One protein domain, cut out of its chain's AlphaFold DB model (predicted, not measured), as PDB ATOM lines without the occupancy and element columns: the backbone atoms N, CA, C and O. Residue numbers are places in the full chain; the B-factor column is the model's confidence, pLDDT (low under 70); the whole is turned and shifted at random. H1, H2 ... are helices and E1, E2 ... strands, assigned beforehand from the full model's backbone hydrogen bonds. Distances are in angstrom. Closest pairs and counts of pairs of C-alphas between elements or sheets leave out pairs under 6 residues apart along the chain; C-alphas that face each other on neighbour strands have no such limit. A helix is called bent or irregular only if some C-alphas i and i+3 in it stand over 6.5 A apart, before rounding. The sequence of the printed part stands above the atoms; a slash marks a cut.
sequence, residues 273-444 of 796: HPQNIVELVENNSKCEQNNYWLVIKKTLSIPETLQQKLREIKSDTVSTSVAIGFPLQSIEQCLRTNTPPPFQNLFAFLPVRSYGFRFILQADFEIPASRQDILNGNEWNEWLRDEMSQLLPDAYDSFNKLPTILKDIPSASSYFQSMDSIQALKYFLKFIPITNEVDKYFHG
ATOM      1  N   HIS A 273      49.375  25.167  38.629       89.00
ATOM      2  CA  HIS A 273      50.417  25.307  39.639       89.00
ATOM      3  C   HIS A 273      50.877  23.919  40.130       89.00
ATOM      4  O   HIS A 273      50.186  22.912  39.932       89.00
ATOM      5  N   PRO A 274      52.049  23.815  40.785       83.50
ATOM      6  CA  PRO A 274      52.514  22.555  41.355       83.50
ATOM      7  C   PRO A 274      51.524  21.942  42.359       83.50
ATOM      8  O   PRO A 274      50.731  22.637  42.989       83.50
ATOM      9  N   GLN A 275      51.629  20.624  42.561       83.00
ATOM     10  CA  GLN A 275      50.880  19.886  43.589       83.00
ATOM     11  C   GLN A 275      49.347  20.021  43.480       83.00
ATOM     12  O   GLN A 275      48.659  20.133  44.493       83.00
ATOM     13  N   ASN A 276      48.813  19.941  42.255       90.44
ATOM     14  CA  ASN A 276      47.373  19.868  41.955       90.44
ATOM     15  C   ASN A 276      46.575  21.160  42.204       90.44
ATOM     16  O   ASN A 276      45.344  21.116  42.270       90.44
ATOM     17  N   ILE A 277      47.241  22.309  42.331       91.38
ATOM     18  CA  ILE A 277      46.564  23.605  42.427       91.38
ATOM     19  C   ILE A 277      46.335  24.172  41.030       91.38
ATOM     20  O   ILE A 277      47.229  24.183  40.190       91.38
ATOM     21  N   VAL A 278      45.126  24.661  40.786       92.56
ATOM     22  CA  VAL A 278      44.734  25.286  39.526       92.56
ATOM     23  C   VAL A 278      44.169  26.666  39.829       92.56
ATOM     24  O   VAL A 278      43.255  26.808  40.641       92.56
ATOM     25  N   GLU A 279      44.715  27.687  39.180       92.31
ATOM     26  CA  GLU A 279      44.202  29.052  39.227       92.31
ATOM     27  C   GLU A 279      43.368  29.315  37.974       92.31
ATOM     28  O   GLU A 279      43.834  29.149  36.846       92.31
ATOM     29  N   LEU A 280      42.116  29.708  38.180       93.19
ATOM     30  CA  LEU A 280      41.182  30.084  37.131       93.19
ATOM     31  C   LEU A 280      40.937  31.589  37.223       93.19
ATOM     32  O   LEU A 280      40.278  32.054  38.155       93.19
ATOM     33  N   VAL A 281      41.475  32.333  36.262       91.50
ATOM     34  CA  VAL A 281      41.317  33.785  36.157       91.50
ATOM     35  C   VAL A 281      40.164  34.087  35.212       91.50
ATOM     36  O   VAL A 281      40.189  33.697  34.044       91.50
ATOM     37  N   GLU A 282      39.159  34.779  35.730       90.69
ATOM     38  CA  GLU A 282      38.039  35.322  34.975       90.69
ATOM     39  C   GLU A 282      38.233  36.830  34.828       90.69
ATOM     40  O   GLU A 282      38.148  37.582  35.799       90.69
ATOM     41  N   ASN A 283      38.502  37.276  33.606       87.88
ATOM     42  CA  ASN A 283      38.609  38.683  33.267       87.88
ATOM     43  C   ASN A 283      37.403  39.084  32.419       87.88
ATOM     44  O   ASN A 283      37.278  38.721  31.247       87.88
ATOM     45  N   ASN A 284      36.517  39.849  33.043       81.88
ATOM     46  CA  ASN A 284      35.406  40.510  32.382       81.88
ATOM     47  C   ASN A 284      35.752  41.997  32.276       81.88
ATOM     48  O   ASN A 284      36.445  42.527  33.140       81.88
ATOM     49  N   SER A 285      35.205  42.720  31.292       72.44
ATOM     50  CA  SER A 285      35.527  44.142  31.017       72.44
ATOM     51  C   SER A 285      35.408  45.126  32.208       72.44
ATOM     52  O   SER A 285      35.720  46.304  32.057       72.44
ATOM     53  N   LYS A 286      34.926  44.681  33.376       70.25
ATOM     54  CA  LYS A 286      34.762  45.459  34.614       70.25
ATOM     55  C   LYS A 286      35.553  44.920  35.815       70.25
ATOM     56  O   LYS A 286      35.730  45.667  36.773       70.25
ATOM     57  N   CYS A 287      35.963  43.651  35.819       71.94
ATOM     58  CA  CYS A 287      36.577  43.007  36.980       71.94
ATOM     59  C   CYS A 287      37.416  41.791  36.578       71.94
ATOM     60  O   CYS A 287      36.996  40.983  35.749       71.94
ATOM     61  N   GLU A 288      38.561  41.645  37.236       82.62
ATOM     62  CA  GLU A 288      39.374  40.433  37.215       82.62
ATOM     63  C   GLU A 288      39.147  39.680  38.530       82.62
ATOM     64  O   GLU A 288      39.266  40.261  39.612       82.62
ATOM     65  N   GLN A 289      38.759  38.411  38.436       84.50
ATOM     66  CA  GLN A 289      38.534  37.534  39.576       84.50
ATOM     67  C   GLN A 289      39.382  36.272  39.436       84.50
ATOM     68  O   GLN A 289      39.231  35.510  38.482       84.50
ATOM     69  N   ASN A 290      40.208  36.007  40.444       87.56
ATOM     70  CA  ASN A 290      41.040  34.810  40.494       87.56
ATOM     71  C   ASN A 290      40.382  33.808  41.438       87.56
ATOM     72  O   ASN A 290      40.061  34.137  42.580       87.56
ATOM     73  N   ASN A 291      40.175  32.587  40.956       90.19
ATOM     74  CA  ASN A 291      39.589  31.498  41.721       90.19
ATOM     75  C   ASN A 291      40.569  30.326  41.781       90.19
ATOM     76  O   ASN A 291      40.917  29.745  40.755       90.19
ATOM     77  N   TYR A 292      40.967  29.941  42.990       91.31
ATOM     78  CA  TYR A 292      41.854  28.799  43.204       91.31
ATOM     79  C   TYR A 292      41.070  27.514  43.452       91.31
ATOM     80  O   TYR A 292      40.067  27.510  44.176       91.31
ATOM     81  N   TRP A 293      41.560  26.418  42.880       93.50
ATOM     82  CA  TRP A 293      40.985  25.084  42.985       93.50
ATOM     83  C   TRP A 293      42.065  24.052  43.300       93.50
ATOM     84  O   TRP A 293      43.175  24.128  42.781       93.50
ATOM     85  N   LEU A 294      41.720  23.056  44.111       94.12
ATOM     86  CA  LEU A 294      42.509  21.834  44.262       94.12
ATOM     87  C   LEU A 294      41.883  20.755  43.375       94.12
ATOM     88  O   LEU A 294      40.753  20.341  43.633       94.12
ATOM     89  N   VAL A 295      42.591  20.320  42.331       94.69
ATOM     90  CA  VAL A 295      42.078  19.383  41.316       94.69
ATOM     91  C   VAL A 295      42.917  18.117  41.290       94.69
ATOM     92  O   VAL A 295      44.041  18.110  40.800       94.69
ATOM     93  N   ILE A 296      42.354  17.014  41.769       93.50
ATOM     94  CA  ILE A 296      43.047  15.726  41.831       93.50
ATOM     95  C   ILE A 296      42.538  14.865  40.695       93.50
ATOM     96  O   ILE A 296      41.339  14.608  40.607       93.50
ATOM     97  N   LYS A 297      43.459  14.441  39.830       91.50
ATOM     98  CA  LYS A 297      43.179  13.614  38.657       91.50
ATOM     99  C   LYS A 297      43.787  12.233  38.853       91.50
ATOM    100  O   LYS A 297      44.894  12.109  39.374       91.50
ATOM    101  N   LYS A 298      43.084  11.204  38.395       90.75
ATOM    102  CA  LYS A 298      43.556   9.822  38.399       90.75
ATOM    103  C   LYS A 298      43.195   9.152  37.087       90.75
ATOM    104  O   LYS A 298      42.048   9.219  36.650       90.75
ATOM    105  N   THR A 299      44.168   8.486  36.484       89.00
ATOM    106  CA  THR A 299      43.953   7.636  35.312       89.00
ATOM    107  C   THR A 299      43.647   6.218  35.781       89.00
ATOM    108  O   THR A 299      44.410   5.627  36.544       89.00
ATOM    109  N   LEU A 300      42.515   5.685  35.339       87.12
ATOM    110  CA  LEU A 300      42.017   4.350  35.635       87.12
ATOM    111  C   LEU A 300      42.259   3.425  34.442       87.12
ATOM    112  O   LEU A 300      42.006   3.792  33.293       87.12
ATOM    113  N   SER A 301      42.707   2.203  34.723       85.50
ATOM    114  CA  SER A 301      42.796   1.131  33.728       85.50
ATOM    115  C   SER A 301      41.440   0.442  33.611       85.50
ATOM    116  O   SER A 301      40.897  -0.018  34.615       85.50
ATOM    117  N   ILE A 302      40.890   0.364  32.401       84.31
ATOM    118  CA  ILE A 302      39.558  -0.210  32.180       84.31
ATOM    119  C   ILE A 302      39.648  -1.741  32.327       84.31
ATOM    120  O   ILE A 302      40.521  -2.346  31.700       84.31
ATOM    121  N   PRO A 303      38.769  -2.403  33.103       84.75
ATOM    122  CA  PRO A 303      38.730  -3.863  33.198       84.75
ATOM    123  C   PRO A 303      38.525  -4.547  31.837       84.75
ATOM    124  O   PRO A 303      37.731  -4.078  31.020       84.75
ATOM    125  N   GLU A 304      39.175  -5.695  31.602       78.56
ATOM    126  CA  GLU A 304      39.093  -6.426  30.319       78.56
ATOM    127  C   GLU A 304      37.652  -6.771  29.903       78.56
ATOM    128  O   GLU A 304      37.321  -6.723  28.719       78.56
ATOM    129  N   THR A 305      36.771  -7.052  30.866       78.69
ATOM    130  CA  THR A 305      35.349  -7.348  30.628       78.69
ATOM    131  C   THR A 305      34.596  -6.168  30.009       78.69
ATOM    132  O   THR A 305      33.813  -6.356  29.078       78.69
ATOM    133  N   LEU A 306      34.856  -4.946  30.486       78.62
ATOM    134  CA  LEU A 306      34.285  -3.718  29.929       78.62
ATOM    135  C   LEU A 306      34.957  -3.352  28.603       78.62
ATOM    136  O   LEU A 306      34.271  -2.946  27.667       78.62
ATOM    137  N   GLN A 307      36.271  -3.574  28.478       73.31
ATOM    138  CA  GLN A 307      36.972  -3.392  27.204       73.31
ATOM    139  C   GLN A 307      36.384  -4.277  26.101       73.31
ATOM    140  O   GLN A 307      36.225  -3.810  24.980       73.31
ATOM    141  N   GLN A 308      36.041  -5.536  26.387       65.25
ATOM    142  CA  GLN A 308      35.479  -6.442  25.383       65.25
ATOM    143  C   GLN A 308      34.144  -5.920  24.827       65.25
ATOM    144  O   GLN A 308      33.975  -5.867  23.610       65.25
ATOM    145  N   LYS A 309      33.250  -5.428  25.695       67.06
ATOM    146  CA  LYS A 309      31.988  -4.788  25.281       67.06
ATOM    147  C   LYS A 309      32.219  -3.467  24.529       67.06
ATOM    148  O   LYS A 309      31.509  -3.166  23.575       67.06
ATOM    149  N   LEU A 310      33.232  -2.686  24.914       66.12
ATOM    150  CA  LEU A 310      33.608  -1.451  24.211       66.12
ATOM    151  C   LEU A 310      34.215  -1.721  22.825       66.12
ATOM    152  O   LEU A 310      33.958  -0.956  21.892       66.12
ATOM    153  N   ARG A 311      34.958  -2.823  22.662       62.56
ATOM    154  CA  ARG A 311      35.507  -3.276  21.372       62.56
ATOM    155  C   ARG A 311      34.416  -3.721  20.402       62.56
ATOM    156  O   ARG A 311      34.558  -3.503  19.204       62.56
ATOM    157  N   GLU A 312      33.326  -4.300  20.906       54.53
ATOM    158  CA  GLU A 312      32.151  -4.658  20.097       54.53
ATOM    159  C   GLU A 312      31.411  -3.422  19.562       54.53
ATOM    160  O   GLU A 312      30.741  -3.505  18.533       54.53
ATOM    161  N   ILE A 313      31.543  -2.270  20.234       53.09
ATOM    162  CA  ILE A 313      30.750  -1.074  19.940       53.09
ATOM    163  C   ILE A 313      31.569   0.037  19.264       53.09
ATOM    164  O   ILE A 313      31.018   0.651  18.352       53.09
ATOM    165  N   LYS A 314      32.811   0.363  19.681       50.69
ATOM    166  CA  LYS A 314      33.443   1.645  19.276       50.69
ATOM    167  C   LYS A 314      34.977   1.822  19.351       50.69
ATOM    168  O   LYS A 314      35.453   2.628  18.553       50.69
ATOM    169  N   SER A 315      35.769   1.190  20.234       52.53
ATOM    170  CA  SER A 315      37.210   1.556  20.346       52.53
ATOM    171  C   SER A 315      38.136   0.574  21.096       52.53
ATOM    172  O   SER A 315      37.695  -0.211  21.931       52.53
ATOM    173  N   ASP A 316      39.452   0.679  20.838       55.00
ATOM    174  CA  ASP A 316      40.555   0.020  21.578       55.00
ATOM    175  C   ASP A 316      41.011   0.854  22.806       55.00
ATOM    176  O   ASP A 316      42.207   0.972  23.086       55.00
ATOM    177  N   THR A 317      40.090   1.512  23.519       62.72
ATOM    178  CA  THR A 317      40.450   2.363  24.669       62.72
ATOM    179  C   THR A 317      40.844   1.503  25.875       62.72
ATOM    180  O   THR A 317      40.102   0.609  26.279       62.72
ATOM    181  N   VAL A 318      42.013   1.781  26.463       70.75
ATOM    182  CA  VAL A 318      42.581   0.991  27.577       70.75
ATOM    183  C   VAL A 318      42.442   1.706  28.925       70.75
ATOM    184  O   VAL A 318      42.415   1.060  29.972       70.75
ATOM    185  N   SER A 319      42.313   3.033  28.917       79.94
ATOM    186  CA  SER A 319      42.229   3.849  30.126       79.94
ATOM    187  C   SER A 319      41.236   5.000  29.987       79.94
ATOM    188  O   SER A 319      40.930   5.473  28.892       79.94
ATOM    189  N   THR A 320      40.737   5.459  31.126       84.31
ATOM    190  CA  THR A 320      39.921   6.672  31.273       84.31
ATOM    191  C   THR A 320      40.452   7.455  32.465       84.31
ATOM    192  O   THR A 320      41.118   6.869  33.315       84.31
ATOM    193  N   SER A 321      40.185   8.753  32.575       86.56
ATOM    194  CA  SER A 321      40.528   9.483  33.798       86.56
ATOM    195  C   SER A 321      39.306   9.995  34.541       86.56
ATOM    196  O   SER A 321      38.212  10.173  34.000       86.56
ATOM    197  N   VAL A 322      39.510  10.230  35.821       92.31
ATOM    198  CA  VAL A 322      38.524  10.767  36.742       92.31
ATOM    199  C   VAL A 322      39.173  11.873  37.549       92.31
ATOM    200  O   VAL A 322      40.384  11.849  37.789       92.31
ATOM    201  N   ALA A 323      38.382  12.851  37.969       93.62
ATOM    202  CA  ALA A 323      38.882  13.958  38.753       93.62
ATOM    203  C   ALA A 323      37.889  14.437  39.809       93.62
ATOM    204  O   ALA A 323      36.671  14.327  39.659       93.62
ATOM    205  N   ILE A 324      38.440  15.011  40.875       95.56
ATOM    206  CA  ILE A 324      37.699  15.721  41.913       95.56
ATOM    207  C   ILE A 324      38.264  17.138  42.054       95.56
ATOM    208  O   ILE A 324      39.482  17.324  42.044       95.56
ATOM    209  N   GLY A 325      37.392  18.142  42.140       95.12
ATOM    210  CA  GLY A 325      37.774  19.555  42.211       95.12
ATOM    211  C   GLY A 325      37.182  20.260  43.427       95.12
ATOM    212  O   GLY A 325      35.961  20.353  43.549       95.12
ATOM    213  N   PHE A 326      38.032  20.800  44.301       95.06
ATOM    214  CA  PHE A 326      37.617  21.545  45.493       95.06
ATOM    215  C   PHE A 326      37.834  23.048  45.305       95.06
ATOM    216  O   PHE A 326      38.948  23.448  44.958       95.06
ATOM    217  N   PRO A 327      36.819  23.893  45.555       93.19
ATOM    218  CA  PRO A 327      37.005  25.339  45.549       93.19
ATOM    219  C   PRO A 327      37.855  25.759  46.754       93.19
ATOM    220  O   PRO A 327      37.619  25.278  47.856       93.19
ATOM    221  N   LEU A 328      38.805  26.678  46.572       90.25
ATOM    222  CA  LEU A 328      39.642  27.214  47.660       90.25
ATOM    223  C   LEU A 328      39.322  28.682  47.981       90.25
ATOM    224  O   LEU A 328      39.552  29.139  49.094       90.25
ATOM    225  N   GLN A 329      38.699  29.417  47.056       82.06
ATOM    226  CA  GLN A 329      38.377  30.841  47.239       82.06
ATOM    227  C   GLN A 329      37.472  31.127  48.452       82.06
ATOM    228  O   GLN A 329      37.489  32.217  49.015       82.06
ATOM    229  N   SER A 330      36.662  30.148  48.863       77.94
ATOM    230  CA  SER A 330      35.689  30.310  49.946       77.94
ATOM    231  C   SER A 330      36.214  29.893  51.323       77.94
ATOM    232  O   SER A 330      35.442  29.950  52.279       77.94
ATOM    233  N   ILE A 331      37.492  29.505  51.454       84.19
ATOM    234  CA  ILE A 331      38.082  29.012  52.712       84.19
ATOM    235  C   ILE A 331      37.829  29.986  53.865       84.19
ATOM    236  O   ILE A 331      37.145  29.634  54.826       84.19
ATOM    237  N   GLU A 332      38.311  31.226  53.758       81.81
ATOM    238  CA  GLU A 332      38.216  32.198  54.852       81.81
ATOM    239  C   GLU A 332      36.760  32.516  55.210       81.81
ATOM    240  O   GLU A 332      36.392  32.597  56.382       81.81
ATOM    241  N   GLN A 333      35.889  32.658  54.208       84.62
ATOM    242  CA  GLN A 333      34.468  32.911  54.438       84.62
ATOM    243  C   GLN A 333      33.790  31.729  55.142       84.62
ATOM    244  O   GLN A 333      33.071  31.946  56.121       84.62
ATOM    245  N   CYS A 334      34.021  30.499  54.682       83.31
ATOM    246  CA  CYS A 334      33.421  29.286  55.241       83.31
ATOM    247  C   CYS A 334      33.913  29.011  56.665       83.31
ATOM    248  O   CYS A 334      33.136  28.556  57.505       83.31
ATOM    249  N   LEU A 335      35.185  29.301  56.953       84.12
ATOM    250  CA  LEU A 335      35.749  29.170  58.295       84.12
ATOM    251  C   LEU A 335      35.208  30.254  59.240       84.12
ATOM    252  O   LEU A 335      34.757  29.921  60.329       84.12
ATOM    253  N   ARG A 336      35.151  31.526  58.815       84.06
ATOM    254  CA  ARG A 336      34.617  32.624  59.652       84.06
ATOM    255  C   ARG A 336      33.127  32.495  59.952       84.06
ATOM    256  O   ARG A 336      32.694  32.797  61.055       84.06
ATOM    257  N   THR A 337      32.330  32.100  58.961       84.62
ATOM    258  CA  THR A 337      30.863  32.002  59.098       84.62
ATOM    259  C   THR A 337      30.397  30.621  59.556       84.62
ATOM    260  O   THR A 337      29.205  30.404  59.738       84.62
ATOM    261  N   ASN A 338      31.327  29.672  59.692       84.81
ATOM    262  CA  ASN A 338      31.064  28.249  59.875       84.81
ATOM    263  C   ASN A 338      30.055  27.651  58.866       84.81
ATOM    264  O   ASN A 338      29.444  26.618  59.124       84.81
ATOM    265  N   THR A 339      29.911  28.245  57.680       85.81
ATOM    266  CA  THR A 339      29.034  27.724  56.622       85.81
ATOM    267  C   THR A 339      29.785  26.737  55.727       85.81
ATOM    268  O   THR A 339      31.014  26.812  55.625       85.81
ATOM    269  N   PRO A 340      29.100  25.744  55.138       85.44
ATOM    270  CA  PRO A 340      29.725  24.851  54.181       85.44
ATOM    271  C   PRO A 340      29.777  25.488  52.776       85.44
ATOM    272  O   PRO A 340      28.930  26.326  52.453       85.44
ATOM    273  N   PRO A 341      30.723  25.070  51.914       88.75
ATOM    274  CA  PRO A 341      30.780  25.519  50.523       88.75
ATOM    275  C   PRO A 341      29.490  25.194  49.744       88.75
ATOM    276  O   PRO A 341      28.782  24.240  50.093       88.75
ATOM    277  N   PRO A 342      29.177  25.955  48.678       90.31
ATOM    278  CA  PRO A 342      27.989  25.714  47.868       90.31
ATOM    279  C   PRO A 342      28.086  24.389  47.107       90.31
ATOM    280  O   PRO A 342      29.177  23.941  46.737       90.31
ATOM    281  N   PHE A 343      26.928  23.793  46.825       92.44
ATOM    282  CA  PHE A 343      26.848  22.604  45.986       92.44
ATOM    283  C   PHE A 343      27.421  22.867  44.590       92.44
ATOM    284  O   PHE A 343      27.252  23.945  44.020       92.44
ATOM    285  N   GLN A 344      28.105  21.865  44.049       93.50
ATOM    286  CA  GLN A 344      28.688  21.883  42.717       93.50
ATOM    287  C   GLN A 344      27.928  20.935  41.792       93.50
ATOM    288  O   GLN A 344      27.249  19.996  42.231       93.50
ATOM    289  N   ASN A 345      28.050  21.195  40.494       91.62
ATOM    290  CA  ASN A 345      27.574  20.287  39.465       91.62
ATOM    291  C   ASN A 345      28.573  19.141  39.277       91.62
ATOM    292  O   ASN A 345      29.779  19.316  39.457       91.62
ATOM    293  N   LEU A 346      28.059  17.974  38.901       92.69
ATOM    294  CA  LEU A 346      28.848  16.884  38.343       92.69
ATOM    295  C   LEU A 346      29.155  17.193  36.876       92.69
ATOM    296  O   LEU A 346      28.323  17.769  36.174       92.69
ATOM    297  N   PHE A 347      30.351  16.821  36.430       88.50
ATOM    298  CA  PHE A 347      30.857  17.105  35.100       88.50
ATOM    299  C   PHE A 347      31.047  15.810  34.307       88.50
ATOM    300  O   PHE A 347      31.770  14.907  34.721       88.50
ATOM    301  N   ALA A 348      30.452  15.766  33.120       82.88
ATOM    302  CA  ALA A 348      30.787  14.822  32.059       82.88
ATOM    303  C   ALA A 348      31.378  15.647  30.911       82.88
ATOM    304  O   ALA A 348      30.668  16.035  29.977       82.88
ATOM    305  N   PHE A 349      32.642  16.059  31.093       70.62
ATOM    306  CA  PHE A 349      33.308  17.229  30.476       70.62
ATOM    307  C   PHE A 349      32.673  18.576  30.829       70.62
ATOM    308  O   PHE A 349      33.369  19.571  31.015       70.62
ATOM    309  N   LEU A 350      31.351  18.599  30.942       72.81
ATOM    310  CA  LEU A 350      30.532  19.782  31.123       72.81
ATOM    311  C   LEU A 350      29.589  19.593  32.295       72.81
ATOM    312  O   LEU A 350      29.252  18.444  32.606       72.81
ATOM    313  N   PRO A 351      29.133  20.696  32.908       79.69
ATOM    314  CA  PRO A 351      28.162  20.623  33.981       79.69
ATOM    315  C   PRO A 351      26.900  19.882  33.519       79.69
ATOM    316  O   PRO A 351      26.278  20.268  32.535       79.69
ATOM    317  N   VAL A 352      26.539  18.822  34.240       85.38
ATOM    318  CA  VAL A 352      25.289  18.068  34.054       85.38
ATOM    319  C   VAL A 352      24.237  18.657  34.992       85.38
ATOM    320  O   VAL A 352      23.407  19.469  34.599       85.38
ATOM    321  N   ARG A 353      24.322  18.310  36.279       88.69
ATOM    322  CA  ARG A 353      23.517  18.871  37.370       88.69
ATOM    323  C   ARG A 353      24.217  18.648  38.702       88.69
ATOM    324  O   ARG A 353      25.209  17.920  38.775       88.69
ATOM    325  N   SER A 354      23.686  19.227  39.773       91.94
ATOM    326  CA  SER A 354      24.137  18.892  41.121       91.94
ATOM    327  C   SER A 354      23.524  17.573  41.603       91.94
ATOM    328  O   SER A 354      22.343  17.298  41.381       91.94
ATOM    329  N   TYR A 355      24.342  16.774  42.289       92.31
ATOM    330  CA  TYR A 355      23.939  15.546  42.990       92.31
ATOM    331  C   TYR A 355      24.068  15.684  44.515       92.31
ATOM    332  O   TYR A 355      23.990  14.683  45.219       92.31
ATOM    333  N   GLY A 356      24.286  16.901  45.031       92.06
ATOM    334  CA  GLY A 356      24.456  17.164  46.467       92.06
ATOM    335  C   GLY A 356      25.910  17.193  46.954       92.06
ATOM    336  O   GLY A 356      26.161  17.275  48.154       92.06
ATOM    337  N   PHE A 357      26.893  17.160  46.051       94.19
ATOM    338  CA  PHE A 357      28.305  17.313  46.412       94.19
ATOM    339  C   PHE A 357      28.713  18.781  46.494       94.19
ATOM    340  O   PHE A 357      28.271  19.609  45.702       94.19
ATOM    341  N   ARG A 358      29.601  19.100  47.438       93.56
ATOM    342  CA  ARG A 358      30.196  20.442  47.610       93.56
ATOM    343  C   ARG A 358      31.521  20.614  46.861       93.56
ATOM    344  O   ARG A 358      32.132  21.675  46.907       93.56
ATOM    345  N   PHE A 359      31.942  19.575  46.155       94.75
ATOM    346  CA  PHE A 359      33.089  19.527  45.257       94.75
ATOM    347  C   PHE A 359      32.627  19.027  43.888       94.75
ATOM    348  O   PHE A 359      31.571  18.402  43.768       94.75
ATOM    349  N   ILE A 360      33.416  19.299  42.855       95.06
ATOM    350  CA  ILE A 360      33.142  18.829  41.500       95.06
ATOM    351  C   ILE A 360      33.601  17.381  41.373       95.06
ATOM    352  O   ILE A 360      34.737  17.070  41.716       95.06
ATOM    353  N   LEU A 361      32.740  16.524  40.833       94.69
ATOM    354  CA  LEU A 361      33.114  15.209  40.322       94.69
ATOM    355  C   LEU A 361      33.174  15.286  38.803       94.69
ATOM    356  O   LEU A 361      32.208  15.735  38.190       94.69
ATOM    357  N   GLN A 362      34.273  14.840  38.207       92.19
ATOM    358  CA  GLN A 362      34.417  14.737  36.762       92.19
ATOM    359  C   GLN A 362      34.821  13.319  36.366       92.19
ATOM    360  O   GLN A 362      35.767  12.756  36.912       92.19
ATOM    361  N   ALA A 363      34.106  12.755  35.396       90.25
ATOM    362  CA  ALA A 363      34.469  11.508  34.734       90.25
ATOM    363  C   ALA A 363      33.805  11.427  33.352       90.25
ATOM    364  O   ALA A 363      32.988  12.277  32.993       90.25
ATOM    365  N   ASP A 364      34.135  10.386  32.591       84.00
ATOM    366  CA  ASP A 364      33.523  10.086  31.290       84.00
ATOM    367  C   ASP A 364      32.151   9.410  31.437       84.00
ATOM    368  O   ASP A 364      31.940   8.294  30.967       84.00
ATOM    369  N   PHE A 365      31.230  10.027  32.179       86.19
ATOM    370  CA  PHE A 365      29.912   9.436  32.395       86.19
ATOM    371  C   PHE A 365      29.111   9.373  31.092       86.19
ATOM    372  O   PHE A 365      28.992  10.360  30.364       86.19
ATOM    373  N   GLU A 366      28.473   8.231  30.842       82.56
ATOM    374  CA  GLU A 366      27.450   8.123  29.810       82.56
ATOM    375  C   GLU A 366      26.179   8.845  30.269       82.56
ATOM    376  O   GLU A 366      25.637   8.593  31.351       82.56
ATOM    377  N   ILE A 367      25.693   9.739  29.414       81.69
ATOM    378  CA  ILE A 367      24.554  10.624  29.663       81.69
ATOM    379  C   ILE A 367      23.530  10.486  28.520       81.69
ATOM    380  O   ILE A 367      23.916  10.188  27.384       81.69
ATOM    381  N   PRO A 368      22.225  10.692  28.779       72.75
ATOM    382  CA  PRO A 368      21.213  10.749  27.733       72.75
ATOM    383  C   PRO A 368      21.429  11.978  26.839       72.75
ATOM    384  O   PRO A 368      22.113  12.928  27.222       72.75
ATOM    385  N   ALA A 369      20.786  11.999  25.667       63.06
ATOM    386  CA  ALA A 369      20.890  13.114  24.718       63.06
ATOM    387  C   ALA A 369      20.508  14.475  25.332       63.06
ATOM    388  O   ALA A 369      21.113  15.485  24.993       63.06
ATOM    389  N   SER A 370      19.574  14.493  26.293       62.62
ATOM    390  CA  SER A 370      19.178  15.707  27.018       62.62
ATOM    391  C   SER A 370      20.258  16.266  27.955       62.62
ATOM    392  O   SER A 370      20.127  17.396  28.404       62.62
ATOM    393  N   ARG A 371      21.289  15.480  28.313       69.31
ATOM    394  CA  ARG A 371      22.325  15.809  29.318       69.31
ATOM    395  C   ARG A 371      21.796  16.297  30.678       69.31
ATOM    396  O   ARG A 371      22.528  16.948  31.416       69.31
ATOM    397  N   GLN A 372      20.550  15.986  31.033       75.31
ATOM    398  CA  GLN A 372      19.953  16.423  32.304       75.31
ATOM    399  C   GLN A 372      20.309  15.511  33.489       75.31
ATOM    400  O   GLN A 372      20.141  15.905  34.640       75.31
ATOM    401  N   ASP A 373      20.787  14.295  33.226       83.00
ATOM    402  CA  ASP A 373      21.156  13.315  34.249       83.00
ATOM    403  C   ASP A 373      22.263  12.383  33.728       83.00
ATOM    404  O   ASP A 373      22.625  12.439  32.553       83.00
ATOM    405  N   ILE A 374      22.790  11.515  34.582       86.44
ATOM    406  CA  ILE A 374      23.603  10.363  34.189       86.44
ATOM    407  C   ILE A 374      22.686   9.178  33.889       86.44
ATOM    408  O   ILE A 374      21.596   9.052  34.452       86.44
ATOM    409  N   LEU A 375      23.110   8.298  32.982       82.69
ATOM    410  CA  LEU A 375      22.388   7.048  32.760       82.69
ATOM    411  C   LEU A 375      22.589   6.129  33.969       82.69
ATOM    412  O   LEU A 375      23.721   5.832  34.344       82.69
ATOM    413  N   ASN A 376      21.483   5.691  34.571       80.19
ATOM    414  CA  ASN A 376      21.494   4.772  35.706       80.19
ATOM    415  C   ASN A 376      21.407   3.319  35.221       80.19
ATOM    416  O   ASN A 376      20.621   3.011  34.325       80.19
ATOM    417  N   GLY A 377      22.164   2.421  35.858       77.44
ATOM    418  CA  GLY A 377      22.117   0.977  35.599       77.44
ATOM    419  C   GLY A 377      22.999   0.488  34.448       77.44
ATOM    420  O   GLY A 377      22.902  -0.678  34.071       77.44
ATOM    421  N   ASN A 378      23.853   1.344  33.876       84.75
ATOM    422  CA  ASN A 378      24.916   0.901  32.977       84.75
ATOM    423  C   ASN A 378      26.185   0.558  33.776       84.75
ATOM    424  O   ASN A 378      26.621   1.297  34.659       84.75
ATOM    425  N   GLU A 379      26.824  -0.555  33.415       87.12
ATOM    426  CA  GLU A 379      28.023  -1.047  34.111       87.12
ATOM    427  C   GLU A 379      29.183  -0.033  34.076       87.12
ATOM    428  O   GLU A 379      29.982   0.024  35.006       87.12
ATOM    429  N   TRP A 380      29.259   0.797  33.028       87.25
ATOM    430  CA  TRP A 380      30.299   1.815  32.872       87.25
ATOM    431  C   TRP A 380      30.221   2.921  33.935       87.25
ATOM    432  O   TRP A 380      31.216   3.179  34.613       87.25
ATOM    433  N   ASN A 381      29.054   3.552  34.132       90.19
ATOM    434  CA  ASN A 381      28.931   4.619  35.134       90.19
ATOM    435  C   ASN A 381      28.998   4.068  36.559       90.19
ATOM    436  O   ASN A 381      29.480   4.769  37.451       90.19
ATOM    437  N   GLU A 382      28.518   2.841  36.784       90.62
ATOM    438  CA  GLU A 382      28.629   2.181  38.085       90.62
ATOM    439  C   GLU A 382      30.090   1.896  38.435       90.62
ATOM    440  O   GLU A 382      30.515   2.215  39.545       90.62
ATOM    441  N   TRP A 383      30.873   1.387  37.480       91.25
ATOM    442  CA  TRP A 383      32.311   1.191  37.646       91.25
ATOM    443  C   TRP A 383      33.053   2.515  37.878       91.25
ATOM    444  O   TRP A 383      33.825   2.618  38.829       91.25
ATOM    445  N   LEU A 384      32.777   3.558  37.082       91.31
ATOM    446  CA  LEU A 384      33.376   4.884  37.281       91.31
ATOM    447  C   LEU A 384      33.065   5.443  38.670       91.31
ATOM    448  O   LEU A 384      33.973   5.866  39.382       91.31
ATOM    449  N   ARG A 385      31.790   5.420  39.079       92.31
ATOM    450  CA  ARG A 385      31.358   5.852  40.415       92.31
ATOM    451  C   ARG A 385      32.156   5.131  41.499       92.31
ATOM    452  O   ARG A 385      32.592   5.756  42.458       92.31
ATOM    453  N   ASP A 386      32.309   3.825  41.353       91.25
ATOM    454  CA  ASP A 386      32.953   2.962  42.328       91.25
ATOM    455  C   ASP A 386      34.466   3.216  42.437       91.25
ATOM    456  O   ASP A 386      34.982   3.269  43.548       91.25
ATOM    457  N   GLU A 387      35.169   3.437  41.324       91.31
ATOM    458  CA  GLU A 387      36.604   3.764  41.318       91.31
ATOM    459  C   GLU A 387      36.894   5.189  41.810       91.31
ATOM    460  O   GLU A 387      37.930   5.462  42.425       91.31
ATOM    461  N   MET A 388      35.963   6.120  41.580       91.44
ATOM    462  CA  MET A 388      36.095   7.499  42.045       91.44
ATOM    463  C   MET A 388      36.115   7.618  43.571       91.44
ATOM    464  O   MET A 388      36.569   8.649  44.072       91.44
ATOM    465  N   SER A 389      35.650   6.613  44.329       91.00
ATOM    466  CA  SER A 389      35.589   6.705  45.796       91.00
ATOM    467  C   SER A 389      36.957   6.898  46.455       91.00
ATOM    468  O   SER A 389      37.039   7.455  47.547       91.00
ATOM    469  N   GLN A 390      38.033   6.517  45.764       90.06
ATOM    470  CA  GLN A 390      39.412   6.667  46.237       90.06
ATOM    471  C   GLN A 390      39.925   8.115  46.146       90.06
ATOM    472  O   GLN A 390      40.863   8.494  46.846       90.06
ATOM    473  N   LEU A 391      39.289   8.966  45.330       93.12
ATOM    474  CA  LEU A 391      39.740  10.344  45.111       93.12
ATOM    475  C   LEU A 391      39.558  11.244  46.341       93.12
ATOM    476  O   LEU A 391      40.350  12.160  46.546       93.12
ATOM    477  N   LEU A 392      38.521  11.017  47.155       93.31
ATOM    478  CA  LEU A 392      38.277  11.830  48.353       93.31
ATOM    479  C   LEU A 392      39.316  11.552  49.464       93.31
ATOM    480  O   LEU A 392      39.839  12.515  50.028       93.31
ATOM    481  N   PRO A 393      39.684  10.288  49.761       92.06
ATOM    482  CA  PRO A 393      40.852   9.974  50.584       92.06
ATOM    483  C   PRO A 393      42.166  10.554  50.043       92.06
ATOM    484  O   PRO A 393      42.937  11.112  50.818       92.06
ATOM    485  N   ASP A 394      42.414  10.488  48.732       91.94
ATOM    486  CA  ASP A 394      43.618  11.090  48.130       91.94
ATOM    487  C   ASP A 394      43.607  12.631  48.248       91.94
ATOM    488  O   ASP A 394      44.652  13.285  48.374       91.94
ATOM    489  N   ALA A 395      42.413  13.233  48.289       93.31
ATOM    490  CA  ALA A 395      42.245  14.653  48.566       93.31
ATOM    491  C   ALA A 395      42.651  15.052  49.971       93.31
ATOM    492  O   ALA A 395      43.289  16.093  50.127       93.31
ATOM    493  N   TYR A 396      42.367  14.226  50.976       93.69
ATOM    494  CA  TYR A 396      42.806  14.487  52.344       93.69
ATOM    495  C   TYR A 396      44.335  14.663  52.435       93.69
ATOM    496  O   TYR A 396      44.816  15.613  53.056       93.69
ATOM    497  N   ASP A 397      45.103  13.816  51.742       90.75
ATOM    498  CA  ASP A 397      46.568  13.909  51.714       90.75
ATOM    499  C   ASP A 397      47.059  15.214  51.064       90.75
ATOM    500  O   ASP A 397      48.068  15.790  51.487       90.75
ATOM    501  N   SER A 398      46.326  15.708  50.064       91.62
ATOM    502  CA  SER A 398      46.604  16.991  49.412       91.62
ATOM    503  C   SER A 398      46.216  18.180  50.304       91.62
ATOM    504  O   SER A 398      46.981  19.137  50.416       91.62
ATOM    505  N   PHE A 399      45.090  18.095  51.022       91.38
ATOM    506  CA  PHE A 399      44.660  19.106  51.996       91.38
ATOM    507  C   PHE A 399      45.646  19.260  53.159       91.38
ATOM    508  O   PHE A 399      45.896  20.381  53.595       91.38
ATOM    509  N   ASN A 400      46.276  18.175  53.618       88.94
ATOM    510  CA  ASN A 400      47.303  18.244  54.665       88.94
ATOM    511  C   ASN A 400      48.542  19.055  54.245       88.94
ATOM    512  O   ASN A 400      49.194  19.667  55.090       88.94
ATOM    513  N   LYS A 401      48.867  19.066  52.947       89.06
ATOM    514  CA  LYS A 401      50.005  19.809  52.376       89.06
ATOM    515  C   LYS A 401      49.621  21.218  51.917       89.06
ATOM    516  O   LYS A 401      50.499  22.054  51.710       89.06
ATOM    517  N   LEU A 402      48.321  21.493  51.793       88.50
ATOM    518  CA  LEU A 402      47.771  22.735  51.258       88.50
ATOM    519  C   LEU A 402      48.334  24.010  51.919       88.50
ATOM    520  O   LEU A 402      48.710  24.913  51.171       88.50
ATOM    521  N   PRO A 403      48.479  24.109  53.260       86.81
ATOM    522  CA  PRO A 403      49.043  25.306  53.891       86.81
ATOM    523  C   PRO A 403      50.477  25.628  53.455       86.81
ATOM    524  O   PRO A 403      50.863  26.793  53.423       86.81
ATOM    525  N   THR A 404      51.278  24.608  53.137       85.56
ATOM    526  CA  THR A 404      52.644  24.788  52.626       85.56
ATOM    527  C   THR A 404      52.605  25.211  51.161       85.56
ATOM    528  O   THR A 404      53.231  26.197  50.797       85.56
ATOM    529  N   ILE A 405      51.791  24.531  50.350       84.44
ATOM    530  CA  ILE A 405      51.682  24.783  48.905       84.44
ATOM    531  C   ILE A 405      51.215  26.212  48.617       84.44
ATOM    532  O   ILE A 405      51.789  26.896  47.775       84.44
ATOM    533  N   LEU A 406      50.185  26.686  49.324       82.88
ATOM    534  CA  LEU A 406      49.615  28.014  49.080       82.88
ATOM    535  C   LEU A 406      50.573  29.157  49.444       82.88
ATOM    536  O   LEU A 406      50.438  30.249  48.898       82.88
ATOM    537  N   LYS A 407      51.547  28.917  50.333       80.94
ATOM    538  CA  LYS A 407      52.593  29.900  50.662       80.94
ATOM    539  C   LYS A 407      53.634  30.030  49.552       80.94
ATOM    540  O   LYS A 407      54.161  31.121  49.361       80.94
ATOM    541  N   ASP A 408      53.892  28.947  48.823       81.56
ATOM    542  CA  ASP A 408      54.881  28.912  47.741       81.56
ATOM    543  C   ASP A 408      54.362  29.547  46.438       81.56
ATOM    544  O   ASP A 408      55.156  29.897  45.567       81.56
ATOM    545  N   ILE A 409      53.041  29.720  46.296       81.12
ATOM    546  CA  ILE A 409      52.412  30.348  45.127       81.12
ATOM    547  C   ILE A 409      52.265  31.857  45.393       81.12
ATOM    548  O   ILE A 409      51.419  32.243  46.205       81.12
ATOM    549  N   PRO A 410      53.013  32.746  44.704       78.50
ATOM    550  CA  PRO A 410      52.997  34.180  45.003       78.50
ATOM    551  C   PRO A 410      51.604  34.805  44.898       78.50
ATOM    552  O   PRO A 410      51.209  35.557  45.789       78.50
ATOM    553  N   SER A 411      50.839  34.441  43.860       75.25
ATOM    554  CA  SER A 411      49.483  34.948  43.615       75.25
ATOM    555  C   SER A 411      48.478  34.502  44.679       75.25
ATOM    556  O   SER A 411      47.550  35.250  44.982       75.25
ATOM    557  N   ALA A 412      48.670  33.327  45.289       76.12
ATOM    558  CA  ALA A 412      47.797  32.780  46.326       76.12
ATOM    559  C   ALA A 412      48.225  33.204  47.741       76.12
ATOM    560  O   ALA A 412      47.381  33.348  48.627       76.12
ATOM    561  N   SER A 413      49.521  33.448  47.955       73.50
ATOM    562  CA  SER A 413      50.097  33.752  49.267       73.50
ATOM    563  C   SER A 413      49.446  34.960  49.946       73.50
ATOM    564  O   SER A 413      49.284  34.948  51.161       73.50
ATOM    565  N   SER A 414      48.997  35.968  49.186       72.38
ATOM    566  CA  SER A 414      48.267  37.129  49.711       72.38
ATOM    567  C   SER A 414      46.847  36.806  50.180       72.38
ATOM    568  O   SER A 414      46.357  37.468  51.090       72.38
ATOM    569  N   TYR A 415      46.195  35.808  49.579       71.69
ATOM    570  CA  TYR A 415      44.812  35.424  49.883       71.69
ATOM    571  C   TYR A 415      44.696  34.404  51.021       71.69
ATOM    572  O   TYR A 415      43.623  34.276  51.595       71.69
ATOM    573  N   PHE A 416      45.771  33.670  51.346       75.19
ATOM    574  CA  PHE A 416      45.732  32.550  52.302       75.19
ATOM    575  C   PHE A 416      46.786  32.643  53.421       75.19
ATOM    576  O   PHE A 416      47.231  31.624  53.950       75.19
ATOM    577  N   GLN A 417      47.194  33.857  53.813       67.25
ATOM    578  CA  GLN A 417      48.299  34.091  54.764       67.25
ATOM    579  C   GLN A 417      48.131  33.399  56.129       67.25
ATOM    580  O   GLN A 417      49.125  33.051  56.768       67.25
ATOM    581  N   SER A 418      46.890  33.197  56.579       71.12
ATOM    582  CA  SER A 418      46.564  32.665  57.911       71.12
ATOM    583  C   SER A 418      46.327  31.151  57.959       71.12
ATOM    584  O   SER A 418      46.065  30.618  59.038       71.12
ATOM    585  N   MET A 419      46.435  30.457  56.819       81.56
ATOM    586  CA  MET A 419      46.073  29.045  56.717       81.56
ATOM    587  C   MET A 419      47.082  28.140  57.433       81.56
ATOM    588  O   MET A 419      48.275  28.120  57.107       81.56
ATOM    589  N   ASP A 420      46.586  27.345  58.378       87.19
ATOM    590  CA  ASP A 420      47.323  26.289  59.072       87.19
ATOM    591  C   ASP A 420      46.712  24.899  58.784       87.19
ATOM    592  O   ASP A 420      45.684  24.765  58.110       87.19
ATOM    593  N   SER A 421      47.352  23.831  59.272       88.94
ATOM    594  CA  SER A 421      46.864  22.456  59.073       88.94
ATOM    595  C   SER A 421      45.500  22.188  59.720       88.94
ATOM    596  O   SER A 421      44.762  21.322  59.253       88.94
ATOM    597  N   ILE A 422      45.133  22.918  60.776       89.69
ATOM    598  CA  ILE A 422      43.857  22.743  61.480       89.69
ATOM    599  C   ILE A 422      42.736  23.384  60.667       89.69
ATOM    600  O   ILE A 422      41.691  22.770  60.473       89.69
ATOM    601  N   GLN A 423      42.953  24.588  60.146       90.06
ATOM    602  CA  GLN A 423      42.041  25.280  59.243       90.06
ATOM    603  C   GLN A 423      41.848  24.491  57.943       90.06
ATOM    604  O   GLN A 423      40.714  24.353  57.481       90.06
ATOM    605  N   ALA A 424      42.917  23.894  57.401       91.56
ATOM    606  CA  ALA A 424      42.833  22.978  56.262       91.56
ATOM    607  C   ALA A 424      41.961  21.759  56.567       91.56
ATOM    608  O   ALA A 424      41.060  21.448  55.786       91.56
ATOM    609  N   LEU A 425      42.159  21.125  57.727       93.12
ATOM    610  CA  LEU A 425      41.307  20.027  58.175       93.12
ATOM    611  C   LEU A 425      39.848  20.475  58.337       93.12
ATOM    612  O   LEU A 425      38.955  19.829  57.799       93.12
ATOM    613  N   LYS A 426      39.584  21.587  59.035       92.19
ATOM    614  CA  LYS A 426      38.226  22.126  59.221       92.19
ATOM    615  C   LYS A 426      37.521  22.356  57.896       92.19
ATOM    616  O   LYS A 426      36.340  22.044  57.761       92.19
ATOM    617  N   TYR A 427      38.240  22.911  56.927       92.38
ATOM    618  CA  TYR A 427      37.691  23.164  55.610       92.38
ATOM    619  C   TYR A 427      37.425  21.858  54.853       92.38
ATOM    620  O   TYR A 427      36.332  21.686  54.320       92.38
ATOM    621  N   PHE A 428      38.353  20.895  54.899       94.06
ATOM    622  CA  PHE A 428      38.155  19.560  54.329       94.06
ATOM    623  C   PHE A 428      36.914  18.855  54.903       94.06
ATOM    624  O   PHE A 428      36.100  18.317  54.152       94.06
ATOM    625  N   LEU A 429      36.709  18.918  56.224       93.25
ATOM    626  CA  LEU A 429      35.567  18.288  56.898       93.25
ATOM    627  C   LEU A 429      34.209  18.820  56.410       93.25
ATOM    628  O   LEU A 429      33.224  18.086  56.435       93.25
ATOM    629  N   LYS A 430      34.146  20.061  55.905       91.81
ATOM    630  CA  LYS A 430      32.924  20.648  55.324       91.81
ATOM    631  C   LYS A 430      32.542  20.044  53.966       91.81
ATOM    632  O   LYS A 430      31.423  20.262  53.507       91.81
ATOM    633  N   PHE A 431      33.444  19.301  53.325       92.50
ATOM    634  CA  PHE A 431      33.181  18.600  52.068       92.50
ATOM    635  C   PHE A 431      32.723  17.153  52.257       92.50
ATOM    636  O   PHE A 431      32.333  16.527  51.273       92.50
ATOM    637  N   ILE A 432      32.760  16.616  53.482       92.00
ATOM    638  CA  ILE A 432      32.360  15.231  53.739       92.00
ATOM    639  C   ILE A 432      30.871  15.062  53.397       92.00
ATOM    640  O   ILE A 432      30.028  15.735  53.998       92.00
ATOM    641  N   PRO A 433      30.528  14.198  52.425       85.12
ATOM    642  CA  PRO A 433      29.153  14.052  51.976       85.12
ATOM    643  C   PRO A 433      28.305  13.329  53.027       85.12
ATOM    644  O   PRO A 433      28.684  12.271  53.532       85.12
ATOM    645  N   ILE A 434      27.126  13.880  53.319       81.06
ATOM    646  CA  ILE A 434      26.128  13.271  54.204       81.06
ATOM    647  C   ILE A 434      25.049  12.628  53.326       81.06
ATOM    648  O   ILE A 434      24.519  13.260  52.415       81.06
ATOM    649  N   THR A 435      24.690  11.373  53.603       76.50
ATOM    650  CA  THR A 435      23.775  10.565  52.768       76.50
ATOM    651  C   THR A 435      22.397  11.195  52.541       76.50
ATOM    652  O   THR A 435      21.762  10.904  51.532       76.50
ATOM    653  N   ASN A 436      21.937  12.068  53.443       81.25
ATOM    654  CA  ASN A 436      20.648  12.756  53.320       81.25
ATOM    655  C   ASN A 436      20.660  13.917  52.312       81.25
ATOM    656  O   ASN A 436      19.597  14.322  51.854       81.25
ATOM    657  N   GLU A 437      21.831  14.472  51.996       85.06
ATOM    658  CA  GLU A 437      21.977  15.600  51.065       85.06
ATOM    659  C   GLU A 437      22.309  15.140  49.639       85.06
ATOM    660  O   GLU A 437      22.082  15.880  48.684       85.06
ATOM    661  N   VAL A 438      22.856  13.929  49.501       89.69
ATOM    662  CA  VAL A 438      23.358  13.391  48.233       89.69
ATOM    663  C   VAL A 438      22.350  12.435  47.600       89.69
ATOM    664  O   VAL A 438      21.687  11.650  48.282       89.69
ATOM    665  N   ASP A 439      22.275  12.484  46.272       91.38
ATOM    666  CA  ASP A 439      21.472  11.578  45.453       91.38
ATOM    667  C   ASP A 439      21.745  10.096  45.794       91.38
ATOM    668  O   ASP A 439      22.890   9.677  46.002       91.38
ATOM    669  N   LYS A 440      20.678   9.285  45.825       90.25
ATOM    670  CA  LYS A 440      20.722   7.859  46.197       90.25
ATOM    671  C   LYS A 440      21.693   7.056  45.338       90.25
ATOM    672  O   LYS A 440      22.296   6.109  45.840       90.25
ATOM    673  N   TYR A 441      21.883   7.449  44.076       90.62
ATOM    674  CA  TYR A 441      22.831   6.800  43.168       90.62
ATOM    675  C   TYR A 441      24.261   6.734  43.738       90.62
ATOM    676  O   TYR A 441      24.985   5.762  43.506       90.62
ATOM    677  N   PHE A 442      24.661   7.734  44.531       92.62
ATOM    678  CA  PHE A 442      26.002   7.849  45.106       92.62
ATOM    679  C   PHE A 442      26.115   7.344  46.552       92.62
ATOM    680  O   PHE A 442      27.172   7.482  47.166       92.62
ATOM    681  N   HIS A 443      25.084   6.718  47.128       91.19
ATOM    682  CA  HIS A 443      25.168   6.213  48.508       91.19
ATOM    683  C   HIS A 443      26.283   5.171  48.688       91.19
ATOM    684  O   HIS A 443      27.019   5.237  49.672       91.19
ATOM    685  N   GLY A 444      26.477   4.277  47.711       90.31
ATOM    686  CA  GLY A 444      27.590   3.316  47.716       90.31
ATOM    687  C   GLY A 444      28.967   3.985  47.626       90.31
ATOM    688  O   GLY A 444      29.883   3.611  48.356       90.31
TER     689      GLY A 444
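What this domain is: This is residues 273 to 444 of the 796 residues of the protein "Hypothetical protein" of Rotaria magnacalcarata (UniProt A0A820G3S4). A twisted sheet of four strands has one long helix, H3, running slantwise over it, and the free tip of its long hairpin of E1 and E2, residues 283 to 288, sticks out. The small hairpin of E4 and E5 packs on the sheet's edge strand E6 through E4; H1 lies at one end of the longest axis, with H2, H4 and H5 towards the other. The printed part has 172 residues, with six named helices and six named strands in the order E1 E2 H1 E3 H2 E4 E5 E6 H3 H4 H5 H6. The sheet runs E1, E2, E3, E6, all antiparallel, and the class is mixed. The whole is compact, with a radius of gyration of the C-alphas of 17.8 A, and spans 54 by 37 by 34 A.

How they stand to each other: E1, residues 277 to 284, and E2, residues 287 to 301, form a hairpin, with N 280 and O 291 within hydrogen-bond range at 2.8 A. E2 is antiparallel to E3, residues 319 to 327, with N 298 and O 322 at 2.8 A, and E3 to E6, residues 360 to 362, with N 325 and O 360 at 2.9 A. H3, residues 379 to 408, is on this sheet at a height of 6.9 A, in two layers, a helix on one face of a sheet; its closest C-alphas to E3 are those of Leu 391 and Ile 324, 6.6 A apart. E4, residues 345 to 348, and E5, residues 350 to 354, form a hairpin, with N 346 and O 353 at 2.9 A; the closest C-alphas of E4 and E6, those of Phe 347 and Gln 362, are 4.6 A apart. H5, residues 421 to 429, touches residues 396 to 403 of H3 alone, at a shallow tilt of 24 degrees, opposite ways, closest at the C-alphas of Ala 424 and Phe 399, 6.0 A. H2, residues 331 to 336, touches H5 about perpendicular, at 89 degrees, closest at the C-alphas of Ile 331 and Tyr 427, 6.5 A. H4, residues 410 to 413, only grazes the sheet with residues 411 to 412. H1, residues 304 to 313, and H6, residues 440 to 444, are each close to H3 but not clearly touching, with 2 pairs of C-alphas within 8 A. Every O i to N i+4 pair is within hydrogen-bond range in H2 and H5, against 5 of 6 in H1, 16 of 26 in H3 and 0 of 1 in H6, where 1 of 2 O i to N i+3 pairs is; H4 is too short for an O i to N i+4 pair.

Where its parts are: E1 begins at C-alpha 277 (46.564, 23.605, 42.427); E1 is 22.6 A long, E2 42.5 A and E3 27.0 A. H3, 42.5 A long, has a kink of 57 degrees near residue 401 and is irregular, with C-alphas 400 and 403 7.3 A apart; H6 is irregular too, with C-alphas 441 and 444 7.4 A apart, and ends at C-alpha 444 (27.590, 3.316, 47.716).

The domain as a whole: The two C-alphas farthest apart, those of Glu 312 and Ser 418, are 55.1 A apart. The printed part has no cut, and the link E6 to H3, residues 363 to 378, is long. Mean pLDDT of the printed part is 84.6; residues 308 to 317, 369 to 371 and 417 are under 70.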